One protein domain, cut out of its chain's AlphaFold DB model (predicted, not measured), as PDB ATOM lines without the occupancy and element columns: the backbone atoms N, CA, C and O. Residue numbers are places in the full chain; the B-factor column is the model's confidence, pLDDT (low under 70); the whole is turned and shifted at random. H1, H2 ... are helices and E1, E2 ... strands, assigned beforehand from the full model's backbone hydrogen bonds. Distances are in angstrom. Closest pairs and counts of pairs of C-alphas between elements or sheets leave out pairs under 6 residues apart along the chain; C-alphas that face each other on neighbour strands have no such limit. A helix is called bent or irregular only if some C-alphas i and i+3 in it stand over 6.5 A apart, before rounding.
ATOM      1  N   ALA A 215     385.041 390.507 288.482       83.12
ATOM      2  CA  ALA A 215     384.383 390.071 287.273       83.12
ATOM      3  C   ALA A 215     383.111 390.896 287.064       83.12
ATOM      4  O   ALA A 215     382.410 391.269 288.011       83.12
ATOM      5  N   MET A 216     382.813 391.175 285.799       84.56
ATOM      6  CA  MET A 216     381.585 391.862 285.434       84.56
ATOM      7  C   MET A 216     380.472 390.849 285.194       84.56
ATOM      8  O   MET A 216     380.647 389.874 284.460       84.56
ATOM      9  N   GLY A 217     379.320 391.094 285.807       84.75
ATOM     10  CA  GLY A 217     378.141 390.262 285.663       84.75
ATOM     11  C   GLY A 217     377.529 390.283 284.263       84.75
ATOM     12  O   GLY A 217     377.915 391.039 283.360       84.75
ATOM     13  N   ARG A 218     376.519 389.431 284.085       85.75
ATOM     14  CA  ARG A 218     375.714 389.372 282.860       85.75
ATOM     15  C   ARG A 218     374.851 390.629 282.750       85.75
ATOM     16  O   ARG A 218     374.609 391.301 283.747       85.75
ATOM     17  N   VAL A 219     374.387 390.943 281.537       86.19
ATOM     18  CA  VAL A 219     373.354 391.978 281.370       86.19
ATOM     19  C   VAL A 219     372.074 391.480 282.020       86.19
ATOM     20  O   VAL A 219     371.605 390.397 281.682       86.19
ATOM     21  N   MET A 220     371.492 392.288 282.894       83.00
ATOM     22  CA  MET A 220     370.251 391.982 283.601       83.00
ATOM     23  C   MET A 220     369.082 392.775 283.005       83.00
ATOM     24  O   MET A 220     368.339 393.460 283.705       83.00
ATOM     25  N   SER A 221     368.942 392.720 281.678       79.38
ATOM     26  CA  SER A 221     367.824 393.348 280.965       79.38
ATOM     27  C   SER A 221     366.544 392.539 281.162       79.38
ATOM     28  O   SER A 221     366.564 391.317 281.047       79.38
ATOM     29  N   GLY A 222     365.421 393.216 281.409       78.19
ATOM     30  CA  GLY A 222     364.107 392.567 281.509       78.19
ATOM     31  C   GLY A 222     363.841 391.850 282.836       78.19
ATOM     32  O   GLY A 222     362.937 391.023 282.916       78.19
ATOM     33  N   MET A 223     364.613 392.151 283.880       84.12
ATOM     34  CA  MET A 223     364.333 391.659 285.227       84.12
ATOM     35  C   MET A 223     363.045 392.273 285.775       84.12
ATOM     36  O   MET A 223     362.819 393.476 285.643       84.12
ATOM     37  N   ASN A 224     362.232 391.450 286.436       85.88
ATOM     38  CA  ASN A 224     361.056 391.926 287.148       85.88
ATOM     39  C   ASN A 224     361.419 392.254 288.600       85.88
ATOM     40  O   ASN A 224     361.753 391.357 289.377       85.88
ATOM     41  N   TYR A 225     361.345 393.533 288.959       87.69
ATOM     42  CA  TYR A 225     361.654 394.015 290.302       87.69
ATOM     43  C   TYR A 225     360.383 394.129 291.140       87.69
ATOM     44  O   TYR A 225     359.354 394.621 290.674       87.69
ATOM     45  N   ARG A 226     360.463 393.705 292.404       89.75
ATOM     46  CA  ARG A 226     359.368 393.860 293.362       89.75
ATOM     47  C   ARG A 226     359.572 395.135 294.177       89.75
ATOM     48  O   ARG A 226     360.435 395.184 295.052       89.75
ATOM     49  N   PHE A 227     358.770 396.151 293.891       91.25
ATOM     50  CA  PHE A 227     358.745 397.406 294.645       91.25
ATOM     51  C   PHE A 227     357.674 397.365 295.736       91.25
ATOM     52  O   PHE A 227     356.680 396.652 295.590       91.25
ATOM     53  N   ASP A 228     357.892 398.096 296.835       90.38
ATOM     54  CA  ASP A 228     356.950 398.089 297.969       90.38
ATOM     55  C   ASP A 228     355.826 399.110 297.767       90.38
ATOM     56  O   ASP A 228     354.729 398.953 298.299       90.38
ATOM     57  N   SER A 229     356.092 400.143 296.966       92.81
ATOM     58  CA  SER A 229     355.141 401.197 296.632       92.81
ATOM     59  C   SER A 229     355.089 401.449 295.119       92.81
ATOM     60  O   SER A 229     356.082 401.234 294.412       92.81
ATOM     61  N   PRO A 230     353.947 401.927 294.593       92.25
ATOM     62  CA  PRO A 230     353.841 402.331 293.191       92.25
ATOM     63  C   PRO A 230     354.737 403.534 292.861       92.25
ATOM     64  O   PRO A 230     355.142 403.691 291.713       92.25
ATOM     65  N   ASP A 231     355.086 404.360 293.851       90.50
ATOM     66  CA  ASP A 231     355.983 405.507 293.683       90.50
ATOM     67  C   ASP A 231     357.411 405.067 293.365       90.50
ATOM     68  O   ASP A 231     358.006 405.574 292.419       90.50
ATOM     69  N   GLU A 232     357.923 404.058 294.076       92.12
ATOM     70  CA  GLU A 232     359.226 403.450 293.783       92.12
ATOM     71  C   GLU A 232     359.281 402.886 292.359       92.12
ATOM     72  O   GLU A 232     360.271 403.080 291.653       92.12
ATOM     73  N   TYR A 233     358.211 402.210 291.928       90.88
ATOM     74  CA  TYR A 233     358.118 401.664 290.576       90.88
ATOM     75  C   TYR A 233     358.113 402.770 289.514       90.88
ATOM     76  O   TYR A 233     358.872 402.690 288.547       90.88
ATOM     77  N   ARG A 234     357.288 403.812 289.697       92.75
ATOM     78  CA  ARG A 234     357.225 404.960 288.778       92.75
ATOM     79  C   ARG A 234     358.576 405.654 288.676       92.75
ATOM     80  O   ARG A 234     359.096 405.822 287.575       92.75
ATOM     81  N   TRP A 235     359.182 405.948 289.825       92.69
ATOM     82  CA  TRP A 235     360.497 406.566 289.888       92.69
ATOM     83  C   TRP A 235     361.555 405.702 289.194       92.69
ATOM     84  O   TRP A 235     362.336 406.215 288.396       92.69
ATOM     85  N   TRP A 236     361.568 404.384 289.430       91.56
ATOM     86  CA  TRP A 236     362.504 403.485 288.754       91.56
ATOM     87  C   TRP A 236     362.301 403.483 287.238       91.56
ATOM     88  O   TRP A 236     363.272 403.553 286.490       91.56
ATOM     89  N   ASN A 237     361.058 403.435 286.765       90.31
ATOM     90  CA  ASN A 237     360.762 403.412 285.336       90.31
ATOM     91  C   ASN A 237     361.278 404.673 284.620       90.31
ATOM     92  O   ASN A 237     361.857 404.576 283.541       90.31
ATOM     93  N   GLU A 238     361.145 405.838 285.254       91.56
ATOM     94  CA  GLU A 238     361.619 407.119 284.717       91.56
ATOM     95  C   GLU A 238     363.149 407.265 284.780       91.56
ATOM     96  O   GLU A 238     363.749 407.919 283.927       91.56
ATOM     97  N   ASN A 239     363.802 406.639 285.766       88.69
ATOM     98  CA  ASN A 239     365.205 406.915 286.093       88.69
ATOM     99  C   ASN A 239     366.174 405.755 285.832       88.69
ATOM    100  O   ASN A 239     367.387 405.971 285.829       88.69
ATOM    101  N   SER A 240     365.673 404.550 285.559       88.12
ATOM    102  CA  SER A 240     366.468 403.323 285.397       88.12
ATOM    103  C   SER A 240     367.554 403.428 284.328       88.12
ATOM    104  O   SER A 240     368.636 402.877 284.505       88.12
ATOM    105  N   ALA A 241     367.318 404.189 283.255       86.50
ATOM    106  CA  ALA A 241     368.286 404.388 282.177       86.50
ATOM    107  C   ALA A 241     369.584 405.088 282.629       86.50
ATOM    108  O   ALA A 241     370.604 405.000 281.942       86.50
ATOM    109  N   ARG A 242     369.558 405.786 283.775       85.94
ATOM    110  CA  ARG A 242     370.735 406.434 284.375       85.94
ATOM    111  C   ARG A 242     371.652 405.435 285.086       85.94
ATOM    112  O   ARG A 242     372.828 405.732 285.287       85.94
ATOM    113  N   TYR A 243     371.136 404.259 285.433       85.12
ATOM    114  CA  TYR A 243     371.829 403.263 286.240       85.12
ATOM    115  C   TYR A 243     372.315 402.081 285.392       85.12
ATOM    116  O   TYR A 243     371.749 401.771 284.341       85.12
ATOM    117  N   PRO A 244     373.396 401.415 285.822       81.50
ATOM    118  CA  PRO A 244     373.930 400.257 285.119       81.50
ATOM    119  C   PRO A 244     372.958 399.075 285.173       81.50
ATOM    120  O   PRO A 244     372.324 398.803 286.188       81.50
ATOM    121  N   ASN A 245     372.914 398.309 284.086       87.50
ATOM    122  CA  ASN A 245     372.151 397.061 283.973       87.50
ATOM    123  C   ASN A 245     373.001 395.811 284.269       87.50
ATOM    124  O   ASN A 245     372.693 394.712 283.802       87.50
ATOM    125  N   ARG A 246     374.118 395.996 284.972       89.19
ATOM    126  CA  ARG A 246     375.102 394.973 285.327       89.19
ATOM    127  C   ARG A 246     375.697 395.306 286.688       89.19
ATOM    128  O   ARG A 246     375.778 396.474 287.062       89.19
ATOM    129  N   VAL A 247     376.165 394.278 287.381       91.56
ATOM    130  CA  VAL A 247     376.813 394.395 288.691       91.56
ATOM    131  C   VAL A 247     378.199 393.768 288.657       91.56
ATOM    132  O   VAL A 247     378.455 392.847 287.873       91.56
ATOM    133  N   TYR A 248     379.081 394.261 289.517       89.81
ATOM    134  CA  TYR A 248     380.423 393.723 289.699       89.81
ATOM    135  C   TYR A 248     380.431 392.737 290.857       89.81
ATOM    136  O   TYR A 248     379.793 392.964 291.881       89.81
ATOM    137  N   TYR A 249     381.168 391.644 290.703       88.56
ATOM    138  CA  TYR A 249     381.319 390.642 291.748       88.56
ATOM    139  C   TYR A 249     382.759 390.144 291.815       88.56
ATOM    140  O   TYR A 249     383.550 390.309 290.885       88.56
ATOM    141  N   ARG A 250     383.114 389.542 292.947       88.19
ATOM    142  CA  ARG A 250     384.429 388.940 293.147       88.19
ATOM    143  C   ARG A 250     384.435 387.509 292.629       88.19
ATOM    144  O   ARG A 250     383.460 386.787 292.812       88.19
ATOM    145  N   ASP A 251     385.533 387.099 292.008       82.50
ATOM    146  CA  ASP A 251     385.734 385.688 291.693       82.50
ATOM    147  C   ASP A 251     386.168 384.952 292.970       82.50
ATOM    148  O   ASP A 251     387.194 385.290 293.570       82.50
ATOM    149  N   TYR A 252     385.348 384.010 293.440       81.94
ATOM    150  CA  TYR A 252     385.619 383.259 294.665       81.94
ATOM    151  C   TYR A 252     386.252 381.920 294.294       81.94
ATOM    152  O   TYR A 252     385.696 381.148 293.521       81.94
ATOM    153  N   SER A 253     387.386 381.582 294.909       75.94
ATOM    154  CA  SER A 253     388.084 380.309 294.670       75.94
ATOM    155  C   SER A 253     387.371 379.079 295.253       75.94
ATOM    156  O   SER A 253     387.890 377.968 295.165       75.94
ATOM    157  N   GLY A 254     386.216 379.261 295.895       75.62
ATOM    158  CA  GLY A 254     385.469 378.216 296.583       75.62
ATOM    159  C   GLY A 254     384.002 378.599 296.807       75.62
ATOM    160  O   GLY A 254     383.580 379.695 296.426       75.62
ATOM    161  N   PRO A 255     383.205 377.699 297.411       81.06
ATOM    162  CA  PRO A 255     381.797 377.957 297.673       81.06
ATOM    163  C   PRO A 255     381.646 379.111 298.669       81.06
ATOM    164  O   PRO A 255     382.208 379.090 299.761       81.06
ATOM    165  N   VAL A 256     380.860 380.111 298.285       88.12
ATOM    166  CA  VAL A 256     380.518 381.276 299.108       88.12
ATOM    167  C   VAL A 256     379.026 381.242 299.413       88.12
ATOM    168  O   VAL A 256     378.250 380.734 298.607       88.12
ATOM    169  N   SER A 257     378.612 381.742 300.579       89.56
ATOM    170  CA  SER A 257     377.192 381.882 300.908       89.56
ATOM    171  C   SER A 257     376.560 383.042 300.132       89.56
ATOM    172  O   SER A 257     377.238 383.975 299.700       89.56
ATOM    173  N   GLN A 258     375.234 382.997 299.971       91.62
ATOM    174  CA  GLN A 258     374.504 384.023 299.225       91.62
ATOM    175  C   GLN A 258     374.705 385.415 299.823       91.62
ATOM    176  O   GLN A 258     374.955 386.364 299.089       91.62
ATOM    177  N   ASP A 259     374.625 385.535 301.146       91.81
ATOM    178  CA  ASP A 259     374.656 386.833 301.817       91.81
ATOM    179  C   ASP A 259     376.016 387.515 301.678       91.81
ATOM    180  O   ASP A 259     376.076 388.714 301.412       91.81
ATOM    181  N   VAL A 260     377.103 386.742 301.776       91.81
ATOM    182  CA  VAL A 260     378.470 387.248 301.594       91.81
ATOM    183  C   VAL A 260     378.677 387.703 300.152       91.81
ATOM    184  O   VAL A 260     379.114 388.829 299.924       91.81
ATOM    185  N   PHE A 261     378.284 386.878 299.176       92.56
ATOM    186  CA  PHE A 261     378.382 387.246 297.763       92.56
ATOM    187  C   PHE A 261     377.589 388.519 297.448       92.56
ATOM    188  O   PHE A 261     378.082 389.417 296.769       92.56
ATOM    189  N   VAL A 262     376.343 388.598 297.922       93.88
ATOM    190  CA  VAL A 262     375.444 389.721 297.633       93.88
ATOM    191  C   VAL A 262     375.929 390.998 298.311       93.88
ATOM    192  O   VAL A 262     375.866 392.058 297.692       93.88
ATOM    193  N   ALA A 263     376.435 390.915 299.543       92.00
ATOM    194  CA  ALA A 263     376.999 392.062 300.250       92.00
ATOM    195  C   ALA A 263     378.241 392.617 299.539       92.00
ATOM    196  O   ALA A 263     378.320 393.824 299.304       92.00
ATOM    197  N   ASP A 264     379.169 391.746 299.139       91.31
ATOM    198  CA  ASP A 264     380.366 392.146 298.398       91.31
ATOM    199  C   ASP A 264     379.993 392.739 297.035       91.31
ATOM    200  O   ASP A 264     380.403 393.851 296.712       91.31
ATOM    201  N   CYS A 265     379.158 392.040 296.257       92.31
ATOM    202  CA  CYS A 265     378.675 392.503 294.955       92.31
ATOM    203  C   CYS A 265     378.022 393.888 295.042       92.31
ATOM    204  O   CYS A 265     378.305 394.776 294.234       92.31
ATOM    205  N   PHE A 266     377.186 394.096 296.062       91.94
ATOM    206  CA  PHE A 266     376.552 395.379 296.323       91.94
ATOM    207  C   PHE A 266     377.593 396.464 296.611       91.94
ATOM    208  O   PHE A 266     377.615 397.471 295.909       91.94
ATOM    209  N   ASN A 267     378.487 396.239 297.581       89.56
ATOM    210  CA  ASN A 267     379.501 397.211 297.998       89.56
ATOM    211  C   ASN A 267     380.445 397.602 296.855       89.56
ATOM    212  O   ASN A 267     380.761 398.781 296.683       89.56
ATOM    213  N   ILE A 268     380.869 396.628 296.051       86.75
ATOM    214  CA  ILE A 268     381.721 396.864 294.884       86.75
ATOM    215  C   ILE A 268     380.969 397.711 293.861       86.75
ATOM    216  O   ILE A 268     381.475 398.735 293.415       86.75
ATOM    217  N   THR A 269     379.740 397.316 293.523       87.44
ATOM    218  CA  THR A 269     378.938 397.988 292.495       87.44
ATOM    219  C   THR A 269     378.635 399.437 292.876       87.44
ATOM    220  O   THR A 269     378.818 400.334 292.056       87.44
ATOM    221  N   VAL A 270     378.220 399.706 294.117       85.12
ATOM    222  CA  VAL A 270     377.938 401.085 294.550       85.12
ATOM    223  C   VAL A 270     379.199 401.952 294.584       85.12
ATOM    224  O   VAL A 270     379.133 403.132 294.249       85.12
ATOM    225  N   THR A 271     380.354 401.365 294.909       81.88
ATOM    226  CA  THR A 271     381.644 402.072 294.911       81.88
ATOM    227  C   THR A 271     382.105 402.394 293.489       81.88
ATOM    228  O   THR A 271     382.443 403.540 293.204       81.88
ATOM    229  N   GLU A 272     382.057 401.418 292.579       76.88
ATOM    230  CA  GLU A 272     382.449 401.578 291.170       76.88
ATOM    231  C   GLU A 272     381.617 402.637 290.456       76.88
ATOM    232  O   GLU A 272     382.138 403.509 289.760       76.88
ATOM    233  N   TYR A 273     380.304 402.585 290.658       72.81
ATOM    234  CA  TYR A 273     379.391 403.510 290.008       72.81
ATOM    235  C   TYR A 273     379.213 404.824 290.755       72.81
ATOM    236  O   TYR A 273     378.475 405.682 290.277       72.81
ATOM    237  N   SER A 274     379.890 405.008 291.894       70.50
ATOM    238  CA  SER A 274     379.731 406.204 292.721       70.50
ATOM    239  C   SER A 274     378.251 406.451 293.075       70.50
ATOM    240  O   SER A 274     377.747 407.570 293.003       70.50
ATOM    241  N   ILE A 275     377.542 405.380 293.439       70.19
ATOM    242  CA  ILE A 275     376.124 405.390 293.811       70.19
ATOM    243  C   ILE A 275     376.026 405.390 295.339       70.19
ATOM    244  O   ILE A 275     376.697 404.615 296.016       70.19
ATOM    245  N   GLY A 276     375.164 406.237 295.898       59.94
ATOM    246  CA  GLY A 276     374.923 406.303 297.339       59.94
ATOM    247  C   GLY A 276     375.556 407.513 298.041       59.94
ATOM    248  O   GLY A 276     376.295 408.297 297.439       59.94
ATOM    249  N   PRO A 277     375.280 407.683 299.346       51.16
ATOM    250  CA  PRO A 277     375.698 408.864 300.103       51.16
ATOM    251  C   PRO A 277     377.226 408.986 300.232       51.16
ATOM    252  O   PRO A 277     377.748 410.092 300.347       51.16
ATOM    253  N   ALA A 278     377.958 407.868 300.163       45.38
ATOM    254  CA  ALA A 278     379.419 407.845 300.246       45.38
ATOM    255  C   ALA A 278     380.110 408.461 299.016       45.38
ATOM    256  O   ALA A 278     381.180 409.047 299.150       45.38
ATOM    257  N   ALA A 279     379.486 408.390 297.837       54.38
ATOM    258  CA  ALA A 279     380.018 408.979 296.612       54.38
ATOM    259  C   ALA A 279     379.762 410.489 296.515       54.38
ATOM    260  O   ALA A 279     380.596 411.238 296.011       54.38
ATOM    261  N   LYS A 280     378.635 410.950 297.070       52.03
ATOM    262  CA  LYS A 280     378.273 412.375 297.121       52.03
ATOM    263  C   LYS A 280     379.049 413.154 298.200       52.03
ATOM    264  O   LYS A 280     378.999 414.376 298.214       52.03
ATOM    265  N   LYS A 281     379.833 412.483 299.062       47.00
ATOM    266  CA  LYS A 281     380.642 413.120 300.125       47.00
ATOM    267  C   LYS A 281     381.777 414.011 299.594       47.00
ATOM    268  O   LYS A 281     382.229 414.897 300.311       47.00
ATOM    269  N   ASN A 282     382.208 413.813 298.346       43.38
ATOM    270  CA  ASN A 282     383.239 414.644 297.713       43.38
ATOM    271  C   ASN A 282     382.677 415.906 297.034       43.38
ATOM    272  O   ASN A 282     383.451 416.711 296.524       43.38
ATOM    273  N   THR A 283     381.357 416.100 297.060       47.78
ATOM    274  CA  THR A 283     380.699 417.333 296.621       47.78
ATOM    275  C   THR A 283     379.937 417.881 297.817       47.78
ATOM    276  O   THR A 283     378.759 417.600 298.022       47.78
ATOM    277  N   SER A 284     380.646 418.608 298.673       46.00
ATOM    278  CA  SER A 284     380.073 419.362 299.783       46.00
ATOM    279  C   SER A 284     379.246 420.532 299.247       46.00
ATOM    280  O   SER A 284     379.673 421.680 299.300       46.00
ATOM    281  N   GLU A 285     378.066 420.240 298.719       50.72
ATOM    282  CA  GLU A 285     377.006 421.220 298.530       50.72
ATOM    283  C   GLU A 285     375.868 420.820 299.462       50.72
ATOM    284  O   GLU A 285     375.377 419.691 299.425       50.72
ATOM    285  N   ALA A 286     375.502 421.726 300.369       46.91
ATOM    286  CA  ALA A 286     374.348 421.563 301.235       46.91
ATOM    287  C   ALA A 286     373.106 421.405 300.349       46.91
ATOM    288  O   ALA A 286     372.610 422.365 299.764       46.91
ATOM    289  N   VAL A 287     372.651 420.165 300.198       53.19
ATOM    290  CA  VAL A 287     371.502 419.821 299.369       53.19
ATOM    291  C   VAL A 287     370.249 420.413 300.039       53.19
ATOM    292  O   VAL A 287     369.977 420.074 301.191       53.19
ATOM    293  N   PRO A 288     369.493 421.316 299.382       51.31
ATOM    294  CA  PRO A 288     368.279 421.889 299.962       51.31
ATOM    295  C   PRO A 288     367.247 420.787 300.246       51.31
ATOM    296  O   PRO A 288     367.179 419.801 299.515       51.31
ATOM    297  N   ALA A 289     366.413 420.956 301.278       50.47
ATOM    298  CA  ALA A 289     365.484 419.929 301.779       50.47
ATOM    299  C   ALA A 289     364.547 419.312 300.711       50.47
ATOM    300  O   ALA A 289     364.133 418.165 300.851       50.47
ATOM    301  N   ALA A 290     364.262 420.030 299.615       49.78
ATOM    302  CA  ALA A 290     363.496 419.518 298.472       49.78
ATOM    303  C   ALA A 290     364.235 418.428 297.670       49.78
ATOM    304  O   ALA A 290     363.612 417.511 297.150       49.78
ATOM    305  N   ASN A 291     365.565 418.491 297.618       58.94
ATOM    306  CA  ASN A 291     366.404 417.497 296.952       58.94
ATOM    307  C   ASN A 291     366.701 416.300 297.873       58.94
ATOM    308  O   ASN A 291     367.205 415.273 297.423       58.94
ATOM    309  N   GLN A 292     366.395 416.403 299.170       65.81
ATOM    310  CA  GLN A 292     366.681 415.342 300.133       65.81
ATOM    311  C   GLN A 292     365.738 414.147 299.973       65.81
ATOM    312  O   GLN A 292     366.192 413.009 300.051       65.81
ATOM    313  N   THR A 293     364.466 414.399 299.659       77.00
ATOM    314  CA  THR A 293     363.475 413.353 299.371       77.00
ATOM    315  C   THR A 293     363.799 412.605 298.079       77.00
ATOM    316  O   THR A 293     363.670 411.384 298.030       77.00
ATOM    317  N   GLU A 294     364.287 413.299 297.047       77.56
ATOM    318  CA  GLU A 294     364.721 412.668 295.796       77.56
ATOM    319  C   GLU A 294     365.965 411.799 296.009       77.56
ATOM    320  O   GLU A 294     366.006 410.663 295.542       77.56
ATOM    321  N   VAL A 295     366.957 412.286 296.762       82.25
ATOM    322  CA  VAL A 295     368.168 411.513 297.083       82.25
ATOM    323  C   VAL A 295     367.851 410.320 297.988       82.25
ATOM    324  O   VAL A 295     368.455 409.255 297.843       82.25
ATOM    325  N   GLU A 296     366.907 410.470 298.916       84.69
ATOM    326  CA  GLU A 296     366.413 409.369 299.741       84.69
ATOM    327  C   GLU A 296     365.721 408.306 298.882       84.69
ATOM    328  O   GLU A 296     366.044 407.121 299.003       84.69
ATOM    329  N   MET A 297     364.834 408.717 297.967       86.81
ATOM    330  CA  MET A 297     364.133 407.804 297.064       86.81
ATOM    331  C   MET A 297     365.104 407.110 296.100       86.81
ATOM    332  O   MET A 297     365.038 405.891 295.941       86.81
ATOM    333  N   GLU A 298     366.063 407.851 295.539       87.62
ATOM    334  CA  GLU A 298     367.152 407.316 294.720       87.62
ATOM    335  C   GLU A 298     367.911 406.228 295.477       87.62
ATOM    336  O   GLU A 298     368.016 405.095 295.009       87.62
ATOM    337  N   ASN A 299     368.405 406.541 296.677       86.44
ATOM    338  CA  ASN A 299     369.158 405.579 297.470       86.44
ATOM    339  C   ASN A 299     368.301 404.357 297.806       86.44
ATOM    340  O   ASN A 299     368.777 403.231 297.674       86.44
ATOM    341  N   LYS A 300     367.037 404.544 298.188       88.69
ATOM    342  CA  LYS A 300     366.131 403.442 298.529       88.69
ATOM    343  C   LYS A 300     365.907 402.504 297.340       88.69
ATOM    344  O   LYS A 300     366.086 401.294 297.468       88.69
ATOM    345  N   VAL A 301     365.551 403.054 296.181       91.19
ATOM    346  CA  VAL A 301     365.202 402.272 294.989       91.19
ATOM    347  C   VAL A 301     366.444 401.638 294.371       91.19
ATOM    348  O   VAL A 301     366.470 400.431 294.130       91.19
ATOM    349  N   VAL A 302     367.497 402.425 294.143       89.38
ATOM    350  CA  VAL A 302     368.704 401.957 293.453       89.38
ATOM    351  C   VAL A 302     369.414 400.884 294.273       89.38
ATOM    352  O   VAL A 302     369.826 399.865 293.718       89.38
ATOM    353  N   THR A 303     369.516 401.048 295.596       89.19
ATOM    354  CA  THR A 303     370.168 400.025 296.429       89.19
ATOM    355  C   THR A 303     369.385 398.716 296.459       89.19
ATOM    356  O   THR A 303     369.992 397.643 296.404       89.19
ATOM    357  N   LYS A 304     368.046 398.787 296.469       91.06
ATOM    358  CA  LYS A 304     367.170 397.615 296.365       91.06
ATOM    359  C   LYS A 304     367.373 396.895 295.032       91.06
ATOM    360  O   LYS A 304     367.592 395.688 295.023       91.06
ATOM    361  N   VAL A 305     367.396 397.628 293.920       92.31
ATOM    362  CA  VAL A 305     367.602 397.042 292.587       92.31
ATOM    363  C   VAL A 305     368.991 396.416 292.445       92.31
ATOM    364  O   VAL A 305     369.095 395.285 291.975       92.31
ATOM    365  N   ILE A 306     370.057 397.082 292.902       91.38
ATOM    366  CA  ILE A 306     371.413 396.507 292.869       91.38
ATOM    367  C   ILE A 306     371.481 395.220 293.693       91.38
ATOM    368  O   ILE A 306     372.074 394.240 293.243       91.38
ATOM    369  N   ARG A 307     370.840 395.180 294.866       91.75
ATOM    370  CA  ARG A 307     370.773 393.964 295.685       91.75
ATOM    371  C   ARG A 307     370.076 392.823 294.944       91.75
ATOM    372  O   ARG A 307     370.620 391.723 294.902       91.75
ATOM    373  N   GLU A 308     368.926 393.083 294.325       92.38
ATOM    374  CA  GLU A 308     368.200 392.082 293.531       92.38
ATOM    375  C   GLU A 308     369.020 391.599 292.325       92.38
ATOM    376  O   GLU A 308     369.095 390.398 292.058       92.38
ATOM    377  N   MET A 309     369.718 392.508 291.639       91.88
ATOM    378  CA  MET A 309     370.662 392.153 290.579       91.88
ATOM    379  C   MET A 309     371.784 391.242 291.103       91.88
ATOM    380  O   MET A 309     372.066 390.199 290.517       91.88
ATOM    381  N   CYS A 310     372.384 391.561 292.250       93.12
ATOM    382  CA  CYS A 310     373.409 390.719 292.868       93.12
ATOM    383  C   CYS A 310     372.880 389.330 293.265       93.12
ATOM    384  O   CYS A 310     373.570 388.331 293.056       93.12
ATOM    385  N   VAL A 311     371.649 389.232 293.781       92.94
ATOM    386  CA  VAL A 311     371.004 387.944 294.104       92.94
ATOM    387  C   VAL A 311     370.826 387.094 292.848       92.94
ATOM    388  O   VAL A 311     371.130 385.901 292.857       92.94
ATOM    389  N   GLN A 312     370.361 387.689 291.752       92.44
ATOM    390  CA  GLN A 312     370.188 386.969 290.491       92.44
ATOM    391  C   GLN A 312     371.536 386.547 289.895       92.44
ATOM    392  O   GLN A 312     371.683 385.411 289.443       92.44
ATOM    393  N   GLN A 313     372.567 387.391 290.002       91.94
ATOM    394  CA  GLN A 313     373.923 387.023 289.601       91.94
ATOM    395  C   GLN A 313     374.470 385.860 290.428       91.94
ATOM    396  O   GLN A 313     375.134 384.993 289.870       91.94
ATOM    397  N   TYR A 314     374.174 385.801 291.728       91.12
ATOM    398  CA  TYR A 314     374.586 384.685 292.575       91.12
ATOM    399  C   TYR A 314     373.929 383.364 292.164       91.12
ATOM    400  O   TYR A 314     374.591 382.329 292.138       91.12
ATOM    401  N   ARG A 315     372.637 383.380 291.805       89.50
ATOM    402  CA  ARG A 315     371.946 382.183 291.292       89.50
ATOM    403  C   ARG A 315     372.638 381.660 290.041       89.50
ATOM    404  O   ARG A 315     372.962 380.481 289.960       89.50
ATOM    405  N   GLU A 316     372.953 382.559 289.120       85.56
ATOM    406  CA  GLU A 316     373.686 382.241 287.899       85.56
ATOM    407  C   GLU A 316     375.120 381.763 288.161       85.56
ATOM    408  O   GLU A 316     375.600 380.831 287.515       85.56
ATOM    409  N   TYR A 317     375.803 382.370 289.132       84.00
ATOM    410  CA  TYR A 317     377.134 381.964 289.577       84.00
ATOM    411  C   TYR A 317     377.118 380.561 290.194       84.00
ATOM    412  O   TYR A 317     377.984 379.742 289.889       84.00
ATOM    413  N   ARG A 318     376.105 380.244 291.008       84.00
ATOM    414  CA  ARG A 318     375.903 378.908 291.575       84.00
ATOM    415  C   ARG A 318     375.577 377.864 290.521       84.00
ATOM    416  O   ARG A 318     376.060 376.750 290.652       84.00
ATOM    417  N   LEU A 319     374.784 378.200 289.506       79.50
ATOM    418  CA  LEU A 319     374.499 377.285 288.397       79.50
ATOM    419  C   LEU A 319     375.759 377.009 287.566       79.50
ATOM    420  O   LEU A 319     375.987 375.877 287.161       79.50
ATOM    421  N   ALA A 320     376.610 378.018 287.359       73.69
ATOM    422  CA  ALA A 320     377.863 377.863 286.619       73.69
ATOM    423  C   ALA A 320     378.961 377.133 287.419       73.69
ATOM    424  O   ALA A 320     379.729 376.362 286.849       73.69
ATOM    425  N   SER A 321     379.031 377.372 288.731       68.62
ATOM    426  CA  SER A 321     379.980 376.715 289.647       68.62
ATOM    427  C   SER A 321     379.479 375.345 290.119       68.62
ATOM    428  O   SER A 321     380.239 374.540 290.653       68.62
ATOM    429  N   GLY A 322     378.185 375.079 289.939       57.53
ATOM    430  CA  GLY A 322     377.502 373.866 290.347       57.53
ATOM    431  C   GLY A 322     377.435 372.843 289.225       57.53
ATOM    432  O   GLY A 322     376.415 372.718 288.557       57.53
ATOM    433  N   ILE A 323     378.451 371.983 289.143       48.69
ATOM    434  CA  ILE A 323     378.180 370.560 288.915       48.69
ATOM    435  C   ILE A 323     377.510 370.064 290.203       48.69
ATOM    436  O   ILE A 323     378.149 369.535 291.104       48.69
ATOM    437  N   GLN A 324     376.213 370.316 290.334       46.56
ATOM    438  CA  GLN A 324     375.354 369.506 291.181       46.56
ATOM    439  C   GLN A 324     374.415 368.779 290.235       46.56
ATOM    440  O   GLN A 324     373.321 369.254 289.937       46.56
ATOM    441  N   LEU A 325     374.844 367.587 289.797       42.31
ATOM    442  CA  LEU A 325     373.876 366.499 289.743       42.31
ATOM    443  C   LEU A 325     373.175 366.524 291.100       42.31
ATOM    444  O   LEU A 325     373.830 366.416 292.141       42.31
ATOM    445  N   HIS A 326     371.866 366.746 291.084       43.78
ATOM    446  CA  HIS A 326     371.043 366.507 292.251       43.78
ATOM    447  C   HIS A 326     371.401 365.107 292.780       43.78
ATOM    448  O   HIS A 326     371.315 364.146 292.013       43.78
ATOM    449  N   PRO A 327     371.774 364.934 294.061       52.59
ATOM    450  CA  PRO A 327     371.986 363.595 294.612       52.59
ATOM    451  C   PRO A 327     370.714 362.725 294.519       52.59
ATOM    452  O   PRO A 327     370.793 361.496 294.567       52.59
ATOM    453  N   ALA A 328     369.549 363.356 294.312       52.03
ATOM    454  CA  ALA A 328     368.289 362.693 293.999       52.03
ATOM    455  C   ALA A 328     368.312 361.943 292.652       52.03
ATOM    456  O   ALA A 328     367.768 360.843 292.574       52.03
ATOM    457  N   ASP A 329     368.992 362.465 291.629       55.44
ATOM    458  CA  ASP A 329     369.036 361.832 290.304       55.44
ATOM    459  C   ASP A 329     369.979 360.628 290.290       55.44
ATOM    460  O   ASP A 329     369.684 359.608 289.671       55.44
ATOM    461  N   THR A 330     371.081 360.689 291.046       61.72
ATOM    462  CA  THR A 330     371.963 359.529 291.234       61.72
ATOM    463  C   THR A 330     371.271 358.399 291.989       61.72
ATOM    464  O   THR A 330     371.438 357.239 291.624       61.72
ATOM    465  N   TRP A 331     370.458 358.707 293.004       68.62
ATOM    466  CA  TRP A 331     369.732 357.680 293.754       68.62
ATOM    467  C   TRP A 331     368.597 357.071 292.928       68.62
ATOM    468  O   TRP A 331     368.432 355.857 292.927       68.62
TER     469      TRP A 331
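This is residues 215 to 331 of the 345 residues of an uncharacterized protein of Meleagris gallopavo (UniProt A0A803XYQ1). One long helix, H4, makes the axis of this domain, with H2 packed slantwise on one side of it and H1 crossing it on the opposite side. E1 packs on H2, and a free tail ending in H5 extends the length beyond H4. The printed part has 117 residues with five named helices and one named strand, in the order H1, E1, H2, H3, H4, H5, and is mostly helix. It is loose, with a radius of gyration of the C-alphas of 17.1 A, and spans 64 by 31 by 20 A.

Start at H4, residues 289 to 321. Its residues 303 to 314 alone touch H2, residues 258 to 272, at a steep tilt of 51 degrees, opposite ways; the closest C-alphas, of Val 262 and Cys 310, are 5.3 A apart. H1, residues 230 to 242, touches H4 with residues 232 to 236 alone, about perpendicular at 75 degrees, closest at the C-alphas of Glu 232 and Val 301, 6.2 A. H1 and H2 are apart. E1, residues 248 to 250, pairs with no named strand; its closest C-alpha pair with H2, Tyr 249 and Cys 265, is 4.6 A apart. H3, residues 277 to 280, is close to H2 but not clearly touching, with the C-alphas of Thr 271 and Ala 279 at 7.3 A. H5, residues 327 to 331, is apart from H4. Every O i to N i+4 pair is within hydrogen-bond range in H2 and H5, but 7 of 9 in H1 and 27 of 29 in H4; H3 is too short for one.

Find C-alpha 289 at (365.484, 419.929, 301.779); H4 runs 47.2 A to C-alpha 321 at (379.980, 376.715, 289.647). H2 measures 20.9 A and H1 19.5 A. H1 is irregular: C-alphas 238 and 241 are 7.6 A apart.

The C-alphas of Pro 288 and Trp 331, the two farthest apart, are 64.5 A apart. The printed part has no cut, and no link is long. Look for pLDDT under 70 at residues 276 to 292 and 321 to 331.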